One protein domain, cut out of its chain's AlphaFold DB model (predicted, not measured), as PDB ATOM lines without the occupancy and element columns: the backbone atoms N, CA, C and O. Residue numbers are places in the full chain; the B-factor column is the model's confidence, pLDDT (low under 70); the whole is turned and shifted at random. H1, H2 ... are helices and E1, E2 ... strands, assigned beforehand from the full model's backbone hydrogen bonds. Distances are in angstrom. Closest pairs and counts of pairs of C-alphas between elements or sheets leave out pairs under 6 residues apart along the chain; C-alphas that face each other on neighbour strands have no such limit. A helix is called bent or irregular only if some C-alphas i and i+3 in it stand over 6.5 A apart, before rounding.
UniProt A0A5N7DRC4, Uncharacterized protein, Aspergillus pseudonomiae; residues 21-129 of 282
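This is residues 21 to 129 of the 282 residues of an uncharacterized protein of Aspergillus pseudonomiae (UniProt A0A5N7DRC4). A long helix, H1, sticks out with residues 21 to 36 from a small body in which H4 packs with its residues 78 to 86 over one face of the strand hairpin E1 and E2, H2 packs on E1, and H3 and H4 make a helical hairpin. Beyond E2, H5 and a loose tail ending in H6 swing away from this body. The 109 printed residues hold six named helices and two strands, in the order H1 H2 H3 H4 E1 E2 H5 H6, mostly helix; the sheet, E1 - E2, is antiparallel. The whole is loose, with a radius of gyration of the C-alphas of 17.2 A, and elongated, spanning 59 by 34 by 34 A.

H1, residues 21 to 45, begins at C-alpha (148.676, 140.661, 176.336) and is 36.5 A long. H2 is residues 58 to 62, H3 65 to 73, and H4 78 to 89, 15.8 A long. E1, residues 92 to 96, is 12.5 A long; E2 is residues 99 to 102. H5 is residues 105 to 111, and H6, residues 123 to 127, ends at C-alpha (141.805, 176.518, 187.514).

H1 touches H2 with residues 40 to 45 alone, the closest C-alphas being those of Ala 41 and Ala 62, 4.5 A. H2 and H3 touch only at the corner, closest at the C-alphas of Ala 60 and Pro 66, 5.9 A. The hairpin H3 and H4 only just touch, with 3 pairs of C-alphas within 8 A, closest Tyr 70 and Tyr 78, 4.9 A; they run opposite ways at a steep tilt of 37 degrees, only just past shallow. The closest C-alphas of H4 and E1, His 86 and Ile 93, are 6.7 A apart. In the hairpin E1 and E2, N 101 and O 93 are within hydrogen-bond range at 2.8 A. Every O i to N i+4 pair is within range in H1, H2, H3, H4 and H6; H5 has 1 of 3, with 3 of 4 O i to N i+3 pairs, and is irregular, C-alphas 106 and 109 being 7.3 A apart. H5 and H6 are apart.

The C-alphas farthest apart, Ser 21 and Arg 106, are 59.5 A apart. The printed part has no cut; the links H1 to H2 and H5 to H6 are long. pLDDT is under 70 at residues 114 to 116 and 123 to 129.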
ATOM      1  N   SER A  21     148.001 139.921 175.254       75.50
ATOM      2  CA  SER A  21     148.676 140.661 176.336       75.50
ATOM      3  C   SER A  21     148.079 142.062 176.539       75.50
ATOM      4  O   SER A  21     147.833 142.498 177.667       75.50
ATOM      5  N   PHE A  22     147.771 142.757 175.441       80.50
ATOM      6  CA  PHE A  22     147.271 144.132 175.489       80.50
ATOM      7  C   PHE A  22     145.811 144.221 175.964       80.50
ATOM      8  O   PHE A  22     145.472 145.073 176.788       80.50
ATOM      9  N   THR A  23     144.949 143.301 175.520       82.31
ATOM     10  CA  THR A  23     143.541 143.237 175.959       82.31
ATOM     11  C   THR A  23     143.400 142.887 177.441       82.31
ATOM     12  O   THR A  23     142.575 143.487 178.137       82.31
ATOM     13  N   TRP A  24     144.232 141.979 177.960       86.88
ATOM     14  CA  TRP A  24     144.275 141.650 179.389       86.88
ATOM     15  C   TRP A  24     144.812 142.801 180.236       86.88
ATOM     16  O   TRP A  24     144.271 143.062 181.313       86.88
ATOM     17  N   LEU A  25     145.819 143.528 179.744       88.69
ATOM     18  CA  LEU A  25     146.316 144.731 180.407       88.69
ATOM     19  C   LEU A  25     145.210 145.789 180.520       88.69
ATOM     20  O   LEU A  25     144.932 146.257 181.622       88.69
ATOM     21  N   ILE A  26     144.526 146.111 179.416       91.38
ATOM     22  CA  ILE A  26     143.409 147.069 179.421       91.38
ATOM     23  C   ILE A  26     142.291 146.598 180.352       91.38
ATOM     24  O   ILE A  26     141.798 147.389 181.150       91.38
ATOM     25  N   SER A  27     141.914 145.319 180.294       90.69
ATOM     26  CA  SER A  27     140.845 144.766 181.136       90.69
ATOM     27  C   SER A  27     141.198 144.825 182.622       90.69
ATOM     28  O   SER A  27     140.357 145.185 183.442       90.69
ATOM     29  N   THR A  28     142.453 144.537 182.974       92.56
ATOM     30  CA  THR A  28     142.945 144.618 184.357       92.56
ATOM     31  C   THR A  28     142.982 146.063 184.848       92.56
ATOM     32  O   THR A  28     142.553 146.337 185.968       92.56
ATOM     33  N   LEU A  29     143.435 147.004 184.012       94.56
ATOM     34  CA  LEU A  29     143.426 148.434 184.334       94.56
ATOM     35  C   LEU A  29     141.998 148.974 184.480       94.56
ATOM     36  O   LEU A  29     141.712 149.689 185.437       94.56
ATOM     37  N   ALA A  30     141.090 148.597 183.579       93.88
ATOM     38  CA  ALA A  30     139.681 148.974 183.640       93.88
ATOM     39  C   ALA A  30     138.999 148.402 184.891       93.88
ATOM     40  O   ALA A  30     138.261 149.115 185.571       93.88
ATOM     41  N   PHE A  31     139.285 147.143 185.236       95.62
ATOM     42  CA  PHE A  31     138.789 146.522 186.460       95.62
ATOM     43  C   PHE A  31     139.340 147.218 187.710       95.62
ATOM     44  O   PHE A  31     138.567 147.579 188.595       95.62
ATOM     45  N   GLY A  32     140.650 147.475 187.763       95.56
ATOM     46  CA  GLY A  32     141.276 148.215 188.860       95.56
ATOM     47  C   GLY A  32     140.691 149.620 189.027       95.56
ATOM     48  O   GLY A  32     140.392 150.036 190.144       95.56
ATOM     49  N   TYR A  33     140.441 150.320 187.918       94.06
ATOM     50  CA  TYR A  33     139.766 151.617 187.918       94.06
ATOM     51  C   TYR A  33     138.324 151.522 188.436       94.06
ATOM     52  O   TYR A  33     137.907 152.349 189.244       94.06
ATOM     53  N   LEU A  34     137.568 150.498 188.034       94.50
ATOM     54  CA  LEU A  34     136.200 150.287 188.511       94.50
ATOM     55  C   LEU A  34     136.161 149.999 190.016       94.50
ATOM     56  O   LEU A  34     135.355 150.596 190.728       94.50
ATOM     57  N   VAL A  35     137.062 149.148 190.517       95.25
ATOM     58  CA  VAL A  35     137.209 148.891 191.959       95.25
ATOM     59  C   VAL A  35     137.546 150.183 192.703       95.25
ATOM     60  O   VAL A  35     136.913 150.490 193.712       95.25
ATOM     61  N   TYR A  36     138.487 150.975 192.184       94.38
ATOM     62  CA  TYR A  36     138.829 152.277 192.755       94.38
ATOM     63  C   TYR A  36     137.613 153.214 192.838       94.38
ATOM     64  O   TYR A  36     137.383 153.820 193.883       94.38
ATOM     65  N   GLN A  37     136.793 153.289 191.785       92.56
ATOM     66  CA  GLN A  37     135.595 154.135 191.770       92.56
ATOM     67  C   GLN A  37     134.543 153.690 192.792       92.56
ATOM     68  O   GLN A  37     133.926 154.540 193.436       92.56
ATOM     69  N   VAL A  38     134.359 152.380 192.976       93.25
ATOM     70  CA  VAL A  38     133.439 151.837 193.989       93.25
ATOM     71  C   VAL A  38     133.931 152.166 195.398       93.25
ATOM     72  O   VAL A  38     133.168 152.724 196.185       93.25
ATOM     73  N   LEU A  39     135.209 151.913 195.695       94.31
ATOM     74  CA  LEU A  39     135.800 152.242 196.998       94.31
ATOM     75  C   LEU A  39     135.703 153.742 197.303       94.31
ATOM     76  O   LEU A  39     135.386 154.136 198.425       94.31
ATOM     77  N   ASN A  40     135.929 154.587 196.295       92.06
ATOM     78  CA  ASN A  40     135.798 156.032 196.432       92.06
ATOM     79  C   ASN A  40     134.341 156.451 196.701       92.06
ATOM     80  O   ASN A  40     134.085 157.271 197.577       92.06
ATOM     81  N   ALA A  41     133.369 155.861 195.999       92.69
ATOM     82  CA  ALA A  41     131.948 156.122 196.227       92.69
ATOM     83  C   ALA A  41     131.497 155.706 197.640       92.69
ATOM     84  O   ALA A  41     130.762 156.448 198.297       92.69
ATOM     85  N   GLU A  42     131.962 154.554 198.128       93.31
ATOM     86  CA  GLU A  42     131.705 154.091 199.495       93.31
ATOM     87  C   GLU A  42     132.312 155.037 200.533       93.31
ATOM     88  O   GLU A  42     131.620 155.443 201.471       93.31
ATOM     89  N   TRP A  43     133.566 155.455 200.331       93.00
ATOM     90  CA  TRP A  43     134.217 156.464 201.164       93.00
ATOM     91  C   TRP A  43     133.425 157.774 201.197       93.00
ATOM     92  O   TRP A  43     133.186 158.313 202.274       93.00
ATOM     93  N   ASN A  44     132.946 158.257 200.048       92.56
ATOM     94  CA  ASN A  44     132.239 159.534 199.957       92.56
ATOM     95  C   ASN A  44     130.902 159.546 200.716       92.56
ATOM     96  O   ASN A  44     130.532 160.576 201.284       92.56
ATOM     97  N   ILE A  45     130.175 158.423 200.737       92.06
ATOM     98  CA  ILE A  45     128.891 158.287 201.452       92.06
ATOM     99  C   ILE A  45     129.102 157.961 202.938       92.06
ATOM    100  O   ILE A  45     128.203 158.169 203.753       92.06
ATOM    101  N   SER A  46     130.269 157.426 203.288       90.88
ATOM    102  CA  SER A  46     130.590 156.991 204.641       90.88
ATOM    103  C   SER A  46     130.426 158.119 205.671       90.88
ATOM    104  O   SER A  46     130.784 159.266 205.391       90.88
ATOM    105  N   PRO A  47     129.967 157.819 206.901       89.56
ATOM    106  CA  PRO A  47     129.928 158.800 207.988       89.56
ATOM    107  C   PRO A  47     131.321 159.313 208.390       89.56
ATOM    108  O   PRO A  47     131.416 160.342 209.052       89.56
ATOM    109  N   PHE A  48     132.395 158.623 207.989       91.19
ATOM    110  CA  PHE A  48     133.773 159.081 208.193       91.19
ATOM    111  C   PHE A  48     134.199 160.169 207.197       91.19
ATOM    112  O   PHE A  48     135.226 160.813 207.399       91.19
ATOM    113  N   HIS A  49     133.419 160.395 206.135       90.81
ATOM    114  CA  HIS A  49     133.665 161.491 205.213       90.81
ATOM    115  C   HIS A  49     133.426 162.836 205.923       90.81
ATOM    116  O   HIS A  49     132.398 162.986 206.589       90.81
ATOM    117  N   PRO A  50     134.282 163.861 205.733       91.94
ATOM    118  CA  PRO A  50     134.106 165.174 206.366       91.94
ATOM    119  C   PRO A  50     132.717 165.790 206.138       91.94
ATOM    120  O   PRO A  50     132.148 166.411 207.029       91.94
ATOM    121  N   LEU A  51     132.140 165.556 204.953       91.62
ATOM    122  CA  LEU A  51     130.801 166.015 204.552       91.62
ATOM    123  C   LEU A  51     129.696 164.951 204.723       91.62
ATOM    124  O   LEU A  51     128.597 165.116 204.199       91.62
ATOM    125  N   GLY A  52     129.970 163.831 205.399       89.50
ATOM    126  CA  GLY A  52     129.024 162.716 205.557       89.50
ATOM    127  C   GLY A  52     127.808 163.048 206.431       89.50
ATOM    128  O   GLY A  52     126.760 162.429 206.289       89.50
ATOM    129  N   HIS A  53     127.927 164.057 207.298       91.69
ATOM    130  CA  HIS A  53     126.849 164.534 208.168       91.69
ATOM    131  C   HIS A  53     125.843 165.459 207.458       91.69
ATOM    132  O   HIS A  53     124.801 165.778 208.027       91.69
ATOM    133  N   ILE A  54     126.152 165.911 206.238       93.81
ATOM    134  CA  ILE A  54     125.316 166.846 205.477       93.81
ATOM    135  C   ILE A  54     124.275 166.048 204.677       93.81
ATOM    136  O   ILE A  54     124.650 165.120 203.952       93.81
ATOM    137  N   PRO A  55     122.974 166.386 204.774       93.81
ATOM    138  CA  PRO A  55     121.923 165.641 204.093       93.81
ATOM    139  C   PRO A  55     121.971 165.851 202.573       93.81
ATOM    140  O   PRO A  55     122.410 166.888 202.081       93.81
ATOM    141  N   GLY A  56     121.497 164.871 201.803       92.31
ATOM    142  CA  GLY A  56     121.405 164.978 200.349       92.31
ATOM    143  C   GLY A  56     121.177 163.634 199.653       92.31
ATOM    144  O   GLY A  56     121.188 162.576 200.295       92.31
ATOM    145  N   PRO A  57     120.970 163.638 198.327       93.50
ATOM    146  CA  PRO A  57     120.809 162.413 197.553       93.50
ATOM    147  C   PRO A  57     122.075 161.550 197.618       93.50
ATOM    148  O   PRO A  57     123.164 161.997 197.270       93.50
ATOM    149  N   ARG A  58     121.939 160.268 197.983       90.50
ATOM    150  CA  ARG A  58     123.098 159.363 198.137       90.50
ATOM    151  C   ARG A  58     123.933 159.224 196.863       90.50
ATOM    152  O   ARG A  58     125.148 159.156 196.957       90.50
ATOM    153  N   LEU A  59     123.301 159.222 195.686       90.69
ATOM    154  CA  LEU A  59     124.010 159.151 194.399       90.69
ATOM    155  C   LEU A  59     124.859 160.401 194.123       90.69
ATOM    156  O   LEU A  59     125.949 160.278 193.571       90.69
ATOM    157  N   ALA A  60     124.365 161.569 194.536       91.12
ATOM    158  CA  ALA A  60     125.059 162.847 194.423       91.12
ATOM    159  C   ALA A  60     126.213 162.939 195.435       91.12
ATOM    160  O   ALA A  60     127.311 163.363 195.101       91.12
ATOM    161  N   ALA A  61     126.011 162.427 196.654       92.44
ATOM    162  CA  ALA A  61     127.091 162.286 197.627       92.44
ATOM    163  C   ALA A  61     128.170 161.281 197.174       92.44
ATOM    164  O   ALA A  61     129.332 161.454 197.517       92.44
ATOM    165  N   ALA A  62     127.802 160.243 196.414       91.81
ATOM    166  CA  ALA A  62     128.707 159.179 195.981       91.81
ATOM    167  C   ALA A  62     129.615 159.577 194.810       91.81
ATOM    168  O   ALA A  62     130.807 159.263 194.813       91.81
ATOM    169  N   THR A  63     129.043 160.219 193.784       92.94
ATOM    170  CA  THR A  63     129.691 160.440 192.482       92.94
ATOM    171  C   THR A  63     129.206 161.734 191.821       92.94
ATOM    172  O   THR A  63     128.118 162.212 192.122       92.94
ATOM    173  N   TYR A  64     129.961 162.232 190.839       90.44
ATOM    174  CA  TYR A  64     129.579 163.366 189.979       90.44
ATOM    175  C   TYR A  64     128.611 162.985 188.834       90.44
ATOM    176  O   TYR A  64     128.270 163.813 187.994       90.44
ATOM    177  N   LEU A  65     128.157 161.726 188.761       92.12
ATOM    178  CA  LEU A  65     127.296 161.253 187.669       92.12
ATOM    179  C   LEU A  65     125.935 161.967 187.591       92.12
ATOM    180  O   LEU A  65     125.499 162.241 186.472       92.12
ATOM    181  N   PRO A  66     125.241 162.276 188.709       91.94
ATOM    182  CA  PRO A  66     123.979 163.010 188.639       91.94
ATOM    183  C   PRO A  66     124.158 164.408 188.047       91.94
ATOM    184  O   PRO A  66     123.405 164.774 187.150       91.94
ATOM    185  N   GLU A  67     125.171 165.145 188.502       90.81
ATOM    186  CA  GLU A  67     125.536 166.465 187.975       90.81
ATOM    187  C   GLU A  67     125.787 166.388 186.462       90.81
ATOM    188  O   GLU A  67     125.075 167.021 185.684       90.81
ATOM    189  N   PHE A  68     126.673 165.485 186.024       91.56
ATOM    190  CA  PHE A  68     126.953 165.268 184.601       91.56
ATOM    191  C   PHE A  68     125.691 164.927 183.793       91.56
ATOM    192  O   PHE A  68     125.479 165.449 182.698       91.56
ATOM    193  N   TYR A  69     124.823 164.062 184.317       92.81
ATOM    194  CA  TYR A  69     123.581 163.700 183.640       92.81
ATOM    195  C   TYR A  69     122.649 164.906 183.460       92.81
ATOM    196  O   TYR A  69     122.107 165.111 182.372       92.81
ATOM    197  N   TYR A  70     122.444 165.710 184.502       92.19
ATOM    198  CA  TYR A  70     121.517 166.837 184.419       92.19
ATOM    199  C   TYR A  70     122.091 168.032 183.651       92.19
ATOM    200  O   TYR A  70     121.334 168.717 182.958       92.19
ATOM    201  N   ASP A  71     123.399 168.257 183.718       89.50
ATOM    202  CA  ASP A  71     124.021 169.391 183.039       89.50
ATOM    203  C   ASP A  71     124.390 169.081 181.592       89.50
ATOM    204  O   ASP A  71     124.046 169.860 180.703       89.50
ATOM    205  N   VAL A  72     124.981 167.915 181.318       90.19
ATOM    206  CA  VAL A  72     125.436 167.558 179.966       90.19
ATOM    207  C   VAL A  72     124.335 166.875 179.160       90.19
ATOM    208  O   VAL A  72     124.055 167.278 178.035       90.19
ATOM    209  N   ILE A  73     123.668 165.858 179.718       91.75
ATOM    210  CA  ILE A  73     122.669 165.076 178.964       91.75
ATOM    211  C   ILE A  73     121.301 165.772 178.933       91.75
ATOM    212  O   ILE A  73     120.567 165.656 177.949       91.75
ATOM    213  N   LYS A  74     120.932 166.491 180.000       88.56
ATOM    214  CA  LYS A  74     119.654 167.223 180.095       88.56
ATOM    215  C   LYS A  74     119.767 168.727 179.838       88.56
ATOM    216  O   LYS A  74     118.751 169.406 179.970       88.56
ATOM    217  N   PHE A  75     120.932 169.213 179.403       88.12
ATOM    218  CA  PHE A  75     121.187 170.613 179.043       88.12
ATOM    219  C   PHE A  75     120.909 171.597 180.197       88.12
ATOM    220  O   PHE A  75     119.972 172.395 180.141       88.12
ATOM    221  N   GLY A  76     121.730 171.537 181.250       87.31
ATOM    222  CA  GLY A  76     121.745 172.525 182.340       87.31
ATOM    223  C   GLY A  76     120.546 172.465 183.291       87.31
ATOM    224  O   GLY A  76     120.073 173.495 183.773       87.31
ATOM    225  N   GLN A  77     119.985 171.278 183.541       90.19
ATOM    226  CA  GLN A  77     118.817 171.124 184.419       90.19
ATOM    227  C   GLN A  77     119.173 170.896 185.892       90.19
ATOM    228  O   GLN A  77     118.256 170.771 186.716       90.19
ATOM    229  N   TYR A  78     120.458 170.850 186.258       91.62
ATOM    230  CA  TYR A  78     120.833 170.455 187.610       91.62
ATOM    231  C   TYR A  78     120.413 171.481 188.661       91.62
ATOM    232  O   TYR A  78     119.873 171.092 189.691       91.62
ATOM    233  N   THR A  79     120.474 172.782 188.361       90.56
ATOM    234  CA  THR A  79     119.995 173.851 189.261       90.56
ATOM    235  C   THR A  79     118.529 173.668 189.671       90.56
ATOM    236  O   THR A  79     118.181 173.798 190.844       90.56
ATOM    237  N   LYS A  80     117.655 173.284 188.728       91.75
ATOM    238  CA  LYS A  80     116.240 172.990 189.031       91.75
ATOM    239  C   LYS A  80     116.110 171.762 189.927       91.75
ATOM    240  O   LYS A  80     115.243 171.706 190.796       91.75
ATOM    241  N   LYS A  81     116.970 170.764 189.721       93.12
ATOM    242  CA  LYS A  81     116.977 169.549 190.532       93.12
ATOM    243  C   LYS A  81     117.488 169.813 191.952       93.12
ATOM    244  O   LYS A  81     116.914 169.291 192.903       93.12
ATOM    245  N   ILE A  82     118.493 170.672 192.097       93.44
ATOM    246  CA  ILE A  82     119.013 171.167 193.377       93.44
ATOM    247  C   ILE A  82     117.913 171.900 194.154       93.44
ATOM    248  O   ILE A  82     117.741 171.648 195.344       93.44
ATOM    249  N   GLN A  83     117.100 172.724 193.487       93.25
ATOM    250  CA  GLN A  83     115.941 173.361 194.122       93.25
ATOM    251  C   GLN A  83     114.963 172.326 194.707       93.25
ATOM    252  O   GLN A  83     114.586 172.434 195.870       93.25
ATOM    253  N   GLN A  84     114.634 171.268 193.954       94.25
ATOM    254  CA  GLN A  84     113.801 170.165 194.464       94.25
ATOM    255  C   GLN A  84     114.459 169.429 195.639       94.25
ATOM    256  O   GLN A  84     113.783 168.957 196.546       94.25
ATOM    257  N   PHE A  85     115.786 169.301 195.644       94.94
ATOM    258  CA  PHE A  85     116.489 168.706 196.776       94.94
ATOM    259  C   PHE A  85     116.411 169.582 198.026       94.94
ATOM    260  O   PHE A  85     116.271 169.033 199.115       94.94
ATOM    261  N   HIS A  86     116.423 170.909 197.893       95.62
ATOM    262  CA  HIS A  86     116.205 171.801 199.032       95.62
ATOM    263  C   HIS A  86     114.813 171.647 199.653       95.62
ATOM    264  O   HIS A  86     114.683 171.736 200.872       95.62
ATOM    265  N   GLU A  87     113.791 171.350 198.846       95.19
ATOM    266  CA  GLU A  87     112.436 171.065 199.342       95.19
ATOM    267  C   GLU A  87     112.376 169.775 200.181       95.19
ATOM    268  O   GLU A  87     111.575 169.678 201.108       95.19
ATOM    269  N   ILE A  88     113.233 168.792 199.880       95.00
ATOM    270  CA  ILE A  88     113.232 167.468 200.528       95.00
ATOM    271  C   ILE A  88     114.185 167.415 201.731       95.00
ATOM    272  O   ILE A  88     113.839 166.865 202.774       95.00
ATOM    273  N   TYR A  89     115.403 167.935 201.572       94.12
ATOM    274  CA  TYR A  89     116.512 167.753 202.517       94.12
ATOM    275  C   TYR A  89     116.813 169.005 203.356       94.12
ATOM    276  O   TYR A  89     117.536 168.904 204.346       94.12
ATOM    277  N   GLY A  90     116.248 170.166 203.002       93.00
ATOM    278  CA  GLY A  90     116.379 171.412 203.757       93.00
ATOM    279  C   GLY A  90     117.344 172.436 203.140       93.00
ATOM    280  O   GLY A  90     117.720 172.328 201.975       93.00
ATOM    281  N   PRO A  91     117.746 173.474 203.896       92.94
ATOM    282  CA  PRO A  91     118.453 174.642 203.357       92.94
ATOM    283  C   PRO A  91     119.915 174.382 202.974       92.94
ATOM    284  O   PRO A  91     120.469 175.136 202.182       92.94
ATOM    285  N   ILE A  92     120.542 173.331 203.504       93.56
ATOM    286  CA  ILE A  92     121.935 172.969 203.221       93.56
ATOM    287  C   ILE A  92     121.947 171.517 202.772       93.56
ATOM    288  O   ILE A  92     121.555 170.636 203.539       93.56
ATOM    289  N   ILE A  93     122.382 171.275 201.540       95.38
ATOM    290  CA  ILE A  93     122.344 169.946 200.930       95.38
ATOM    291  C   ILE A  93     123.661 169.620 200.243       95.38
ATOM    292  O   ILE A  93     124.295 170.481 199.638       95.38
ATOM    293  N   ARG A  94     124.067 168.358 200.289       94.69
ATOM    294  CA  ARG A  94     125.229 167.869 199.548       94.69
ATOM    295  C   ARG A  94     124.818 167.506 198.122       94.69
ATOM    296  O   ARG A  94     123.986 166.616 197.934       94.69
ATOM    297  N   ILE A  95     125.393 168.199 197.139       93.75
ATOM    298  CA  ILE A  95     125.049 168.054 195.714       93.75
ATOM    299  C   ILE A  95     126.112 167.306 194.908       93.75
ATOM    300  O   ILE A  95     125.775 166.754 193.870       93.75
ATOM    301  N   SER A  96     127.346 167.217 195.405       91.50
ATOM    302  CA  SER A  96     128.415 166.404 194.810       91.50
ATOM    303  C   SER A  96     129.325 165.867 195.929       91.50
ATOM    304  O   SER A  96     129.196 166.300 197.083       91.50
ATOM    305  N   PRO A  97     130.262 164.934 195.662       91.62
ATOM    306  CA  PRO A  97     131.097 164.353 196.715       91.62
ATOM    307  C   PRO A  97     131.827 165.392 197.574       91.62
ATOM    308  O   PRO A  97     131.886 165.241 198.791       91.62
ATOM    309  N   ASN A  98     132.295 166.483 196.971       89.75
ATOM    310  CA  ASN A  98     133.022 167.549 197.664       89.75
ATOM    311  C   ASN A  98     132.293 168.902 197.633       89.75
ATOM    312  O   ASN A  98     132.930 169.930 197.844       89.75
ATOM    313  N   GLU A  99     130.985 168.920 197.354       89.31
ATOM    314  CA  GLU A  99     130.237 170.164 197.150       89.31
ATOM    315  C   GLU A  99     128.894 170.174 197.880       89.31
ATOM    316  O   GLU A  99     128.149 169.188 197.916       89.31
ATOM    317  N   VAL A 100     128.591 171.332 198.459       91.56
ATOM    318  CA  VAL A 100     127.392 171.591 199.247       91.56
ATOM    319  C   VAL A 100     126.726 172.835 198.689       91.56
ATOM    320  O   VAL A 100     127.381 173.853 198.484       91.56
ATOM    321  N   HIS A 101     125.418 172.756 198.479       91.94
ATOM    322  CA  HIS A 101     124.601 173.881 198.066       91.94
ATOM    323  C   HIS A 101     123.836 174.437 199.268       91.94
ATOM    324  O   HIS A 101     123.233 173.687 200.044       91.94
ATOM    325  N   CYS A 102     123.875 175.759 199.422       91.75
ATOM    326  CA  CYS A 102     123.205 176.487 200.492       91.75
ATOM    327  C   CYS A 102     122.133 177.396 199.891       91.75
ATOM    328  O   CYS A 102     122.416 178.191 199.000       91.75
ATOM    329  N   ASN A 103     120.911 177.289 200.403       90.44
ATOM    330  CA  ASN A 103     119.784 178.145 200.058       90.44
ATOM    331  C   ASN A 103     119.283 178.872 201.316       90.44
ATOM    332  O   ASN A 103     118.138 178.717 201.738       90.44
ATOM    333  N   ASP A 104     120.186 179.610 201.963       88.25
ATOM    334  CA  ASP A 104     119.893 180.423 203.141       88.25
ATOM    335  C   ASP A 104     120.524 181.809 202.994       88.25
ATOM    336  O   ASP A 104     121.748 181.957 202.963       88.25
ATOM    337  N   VAL A 105     119.677 182.840 202.947       87.19
ATOM    338  CA  VAL A 105     120.101 184.242 202.817       87.19
ATOM    339  C   VAL A 105     121.010 184.689 203.964       87.19
ATOM    340  O   VAL A 105     121.873 185.539 203.769       87.19
ATOM    341  N   ARG A 106     120.886 184.080 205.150       87.50
ATOM    342  CA  ARG A 106     121.725 184.405 206.316       87.50
ATOM    343  C   ARG A 106     123.190 184.028 206.106       87.50
ATOM    344  O   ARG A 106     124.051 184.542 206.809       87.50
ATOM    345  N   PHE A 107     123.465 183.133 205.158       84.25
ATOM    346  CA  PHE A 107     124.814 182.704 204.797       84.25
ATOM    347  C   PHE A 107     125.413 183.506 203.634       84.25
ATOM    348  O   PHE A 107     126.569 183.273 203.285       84.25
ATOM    349  N   ALA A 108     124.664 184.447 203.040       82.00
ATOM    350  CA  ALA A 108     125.109 185.200 201.869       82.00
ATOM    351  C   ALA A 108     126.437 185.930 202.120       82.00
ATOM    352  O   ALA A 108     127.353 185.790 201.318       82.00
ATOM    353  N   ASP A 109     126.588 186.598 203.265       80.88
ATOM    354  CA  ASP A 109     127.812 187.337 203.613       80.88
ATOM    355  C   ASP A 109     129.026 186.426 203.879       80.88
ATOM    356  O   ASP A 109     130.174 186.863 203.775       80.88
ATOM    357  N   GLU A 110     128.798 185.154 204.229       82.81
ATOM    358  CA  GLU A 110     129.871 184.177 204.455       82.81
ATOM    359  C   GLU A 110     130.321 183.509 203.148       82.81
ATOM    360  O   GLU A 110     131.515 183.264 202.963       82.81
ATOM    361  N   ILE A 111     129.380 183.239 202.235       80.12
ATOM    362  CA  ILE A 111     129.649 182.647 200.913       80.12
ATOM    363  C   ILE A 111     130.202 183.702 199.947       80.12
ATOM    364  O   ILE A 111     131.153 183.432 199.209       80.12
ATOM    365  N   TYR A 112     129.642 184.912 199.985       78.06
ATOM    366  CA  TYR A 112     129.987 186.044 199.129       78.06
ATOM    367  C   TYR A 112     130.519 187.230 199.954       78.06
ATOM    368  O   TYR A 112     129.922 188.308 199.943       78.06
ATOM    369  N   PRO A 113     131.646 187.073 200.677       74.94
ATOM    370  CA  PRO A 113     132.189 188.160 201.472       74.94
ATOM    371  C   PRO A 113     132.683 189.290 200.566       74.94
ATOM    372  O   PRO A 113     133.475 189.077 199.645       74.94
ATOM    373  N   LEU A 114     132.263 190.516 200.869       67.12
ATOM    374  CA  LEU A 114     132.824 191.719 200.263       67.12
ATOM    375  C   LEU A 114     134.254 191.942 200.788       67.12
ATOM    376  O   LEU A 114     134.490 191.814 201.984       67.12
ATOM    377  N   GLY A 115     135.188 192.263 199.881       63.69
ATOM    378  CA  GLY A 115     136.520 192.847 200.119       63.69
ATOM    379  C   GLY A 115     137.387 192.302 201.274       63.69
ATOM    380  O   GLY A 115     137.124 192.539 202.446       63.69
ATOM    381  N   GLY A 116     138.531 191.682 200.955       65.50
ATOM    382  CA  GLY A 116     139.632 191.464 201.917       65.50
ATOM    383  C   GLY A 116     139.608 190.152 202.714       65.50
ATOM    384  O   GLY A 116     140.591 189.827 203.382       65.50
ATOM    385  N   ARG A 117     138.548 189.341 202.606       75.31
ATOM    386  CA  ARG A 117     138.483 187.997 203.210       75.31
ATOM    387  C   ARG A 117     138.936 186.925 202.210       75.31
ATOM    388  O   ARG A 117     138.314 186.740 201.168       75.31
ATOM    389  N   LYS A 118     140.013 186.194 202.527       70.00
ATOM    390  CA  LYS A 118     140.503 185.066 201.708       70.00
ATOM    391  C   LYS A 118     139.657 183.811 201.946       70.00
ATOM    392  O   LYS A 118     139.299 183.516 203.086       70.00
ATOM    393  N   ARG A 119     139.367 183.062 200.877       70.12
ATOM    394  CA  ARG A 119     138.616 181.799 200.927       70.12
ATOM    395  C   ARG A 119     139.351 180.695 200.185       70.12
ATOM    396  O   ARG A 119     139.909 180.941 199.120       70.12
ATOM    397  N   ASP A 120     139.284 179.487 200.735       75.12
ATOM    398  CA  ASP A 120     139.756 178.279 200.071       75.12
ATOM    399  C   ASP A 120     138.698 177.844 199.058       75.12
ATOM    400  O   ASP A 120     137.682 177.246 199.408       75.12
ATOM    401  N   LYS A 121     138.907 178.221 197.794       73.19
ATOM    402  CA  LYS A 121     138.081 177.760 196.678       73.19
ATOM    403  C   LYS A 121     138.655 176.449 196.134       73.19
ATOM    404  O   LYS A 121     139.879 176.328 196.029       73.19
ATOM    405  N   PRO A 122     137.813 175.468 195.774       71.69
ATOM    406  CA  PRO A 122     138.294 174.223 195.200       71.69
ATOM    407  C   PRO A 122     139.038 174.490 193.887       71.69
ATOM    408  O   PRO A 122     138.660 175.360 193.103       71.69
ATOM    409  N   LEU A 123     140.103 173.722 193.643       69.94
ATOM    410  CA  LEU A 123     141.026 173.982 192.535       69.94
ATOM    411  C   LEU A 123     140.340 174.033 191.171       69.94
ATOM    412  O   LEU A 123     140.759 174.830 190.351       69.94
ATOM    413  N   HIS A 124     139.298 173.239 190.919       68.69
ATOM    414  CA  HIS A 124     138.578 173.281 189.643       68.69
ATOM    415  C   HIS A 124     137.900 174.647 189.419       68.69
ATOM    416  O   HIS A 124     138.083 175.244 188.370       68.69
ATOM    417  N   GLN A 125     137.286 175.261 190.438       65.19
ATOM    418  CA  GLN A 125     136.731 176.624 190.331       65.19
ATOM    419  C   GLN A 125     137.800 177.716 190.162       65.19
ATOM    420  O   GLN A 125     137.503 178.801 189.670       65.19
ATOM    421  N   VAL A 126     139.035 177.456 190.595       66.75
ATOM    422  CA  VAL A 126     140.161 178.396 190.468       66.75
ATOM    423  C   VAL A 126     140.928 178.190 189.156       66.75
ATOM    424  O   VAL A 126     141.477 179.145 188.613       66.75
ATOM    425  N   ARG A 127     140.980 176.953 188.650       55.22
ATOM    426  CA  ARG A 127     141.805 176.518 187.514       55.22
ATOM    427  C   ARG A 127     141.025 176.450 186.203       55.22
ATOM    428  O   ARG A 127     141.611 176.705 185.154       55.22
ATOM    429  N   ASP A 128     139.726 176.154 186.250       48.97
ATOM    430  CA  ASP A 128     138.878 176.009 185.056       48.97
ATOM    431  C   ASP A 128     138.443 177.348 184.453       48.97
ATOM    432  O   ASP A 128     137.777 177.363 183.423       48.97
ATOM    433  N   SER A 129     138.877 178.487 185.008       51.88
ATOM    434  CA  SER A 129     138.790 179.739 184.254       51.88
ATOM    435  C   SER A 129     139.634 179.686 182.979       51.88
ATOM    436  O   SER A 129     139.376 180.476 182.076       51.88
TER     437      SER A 129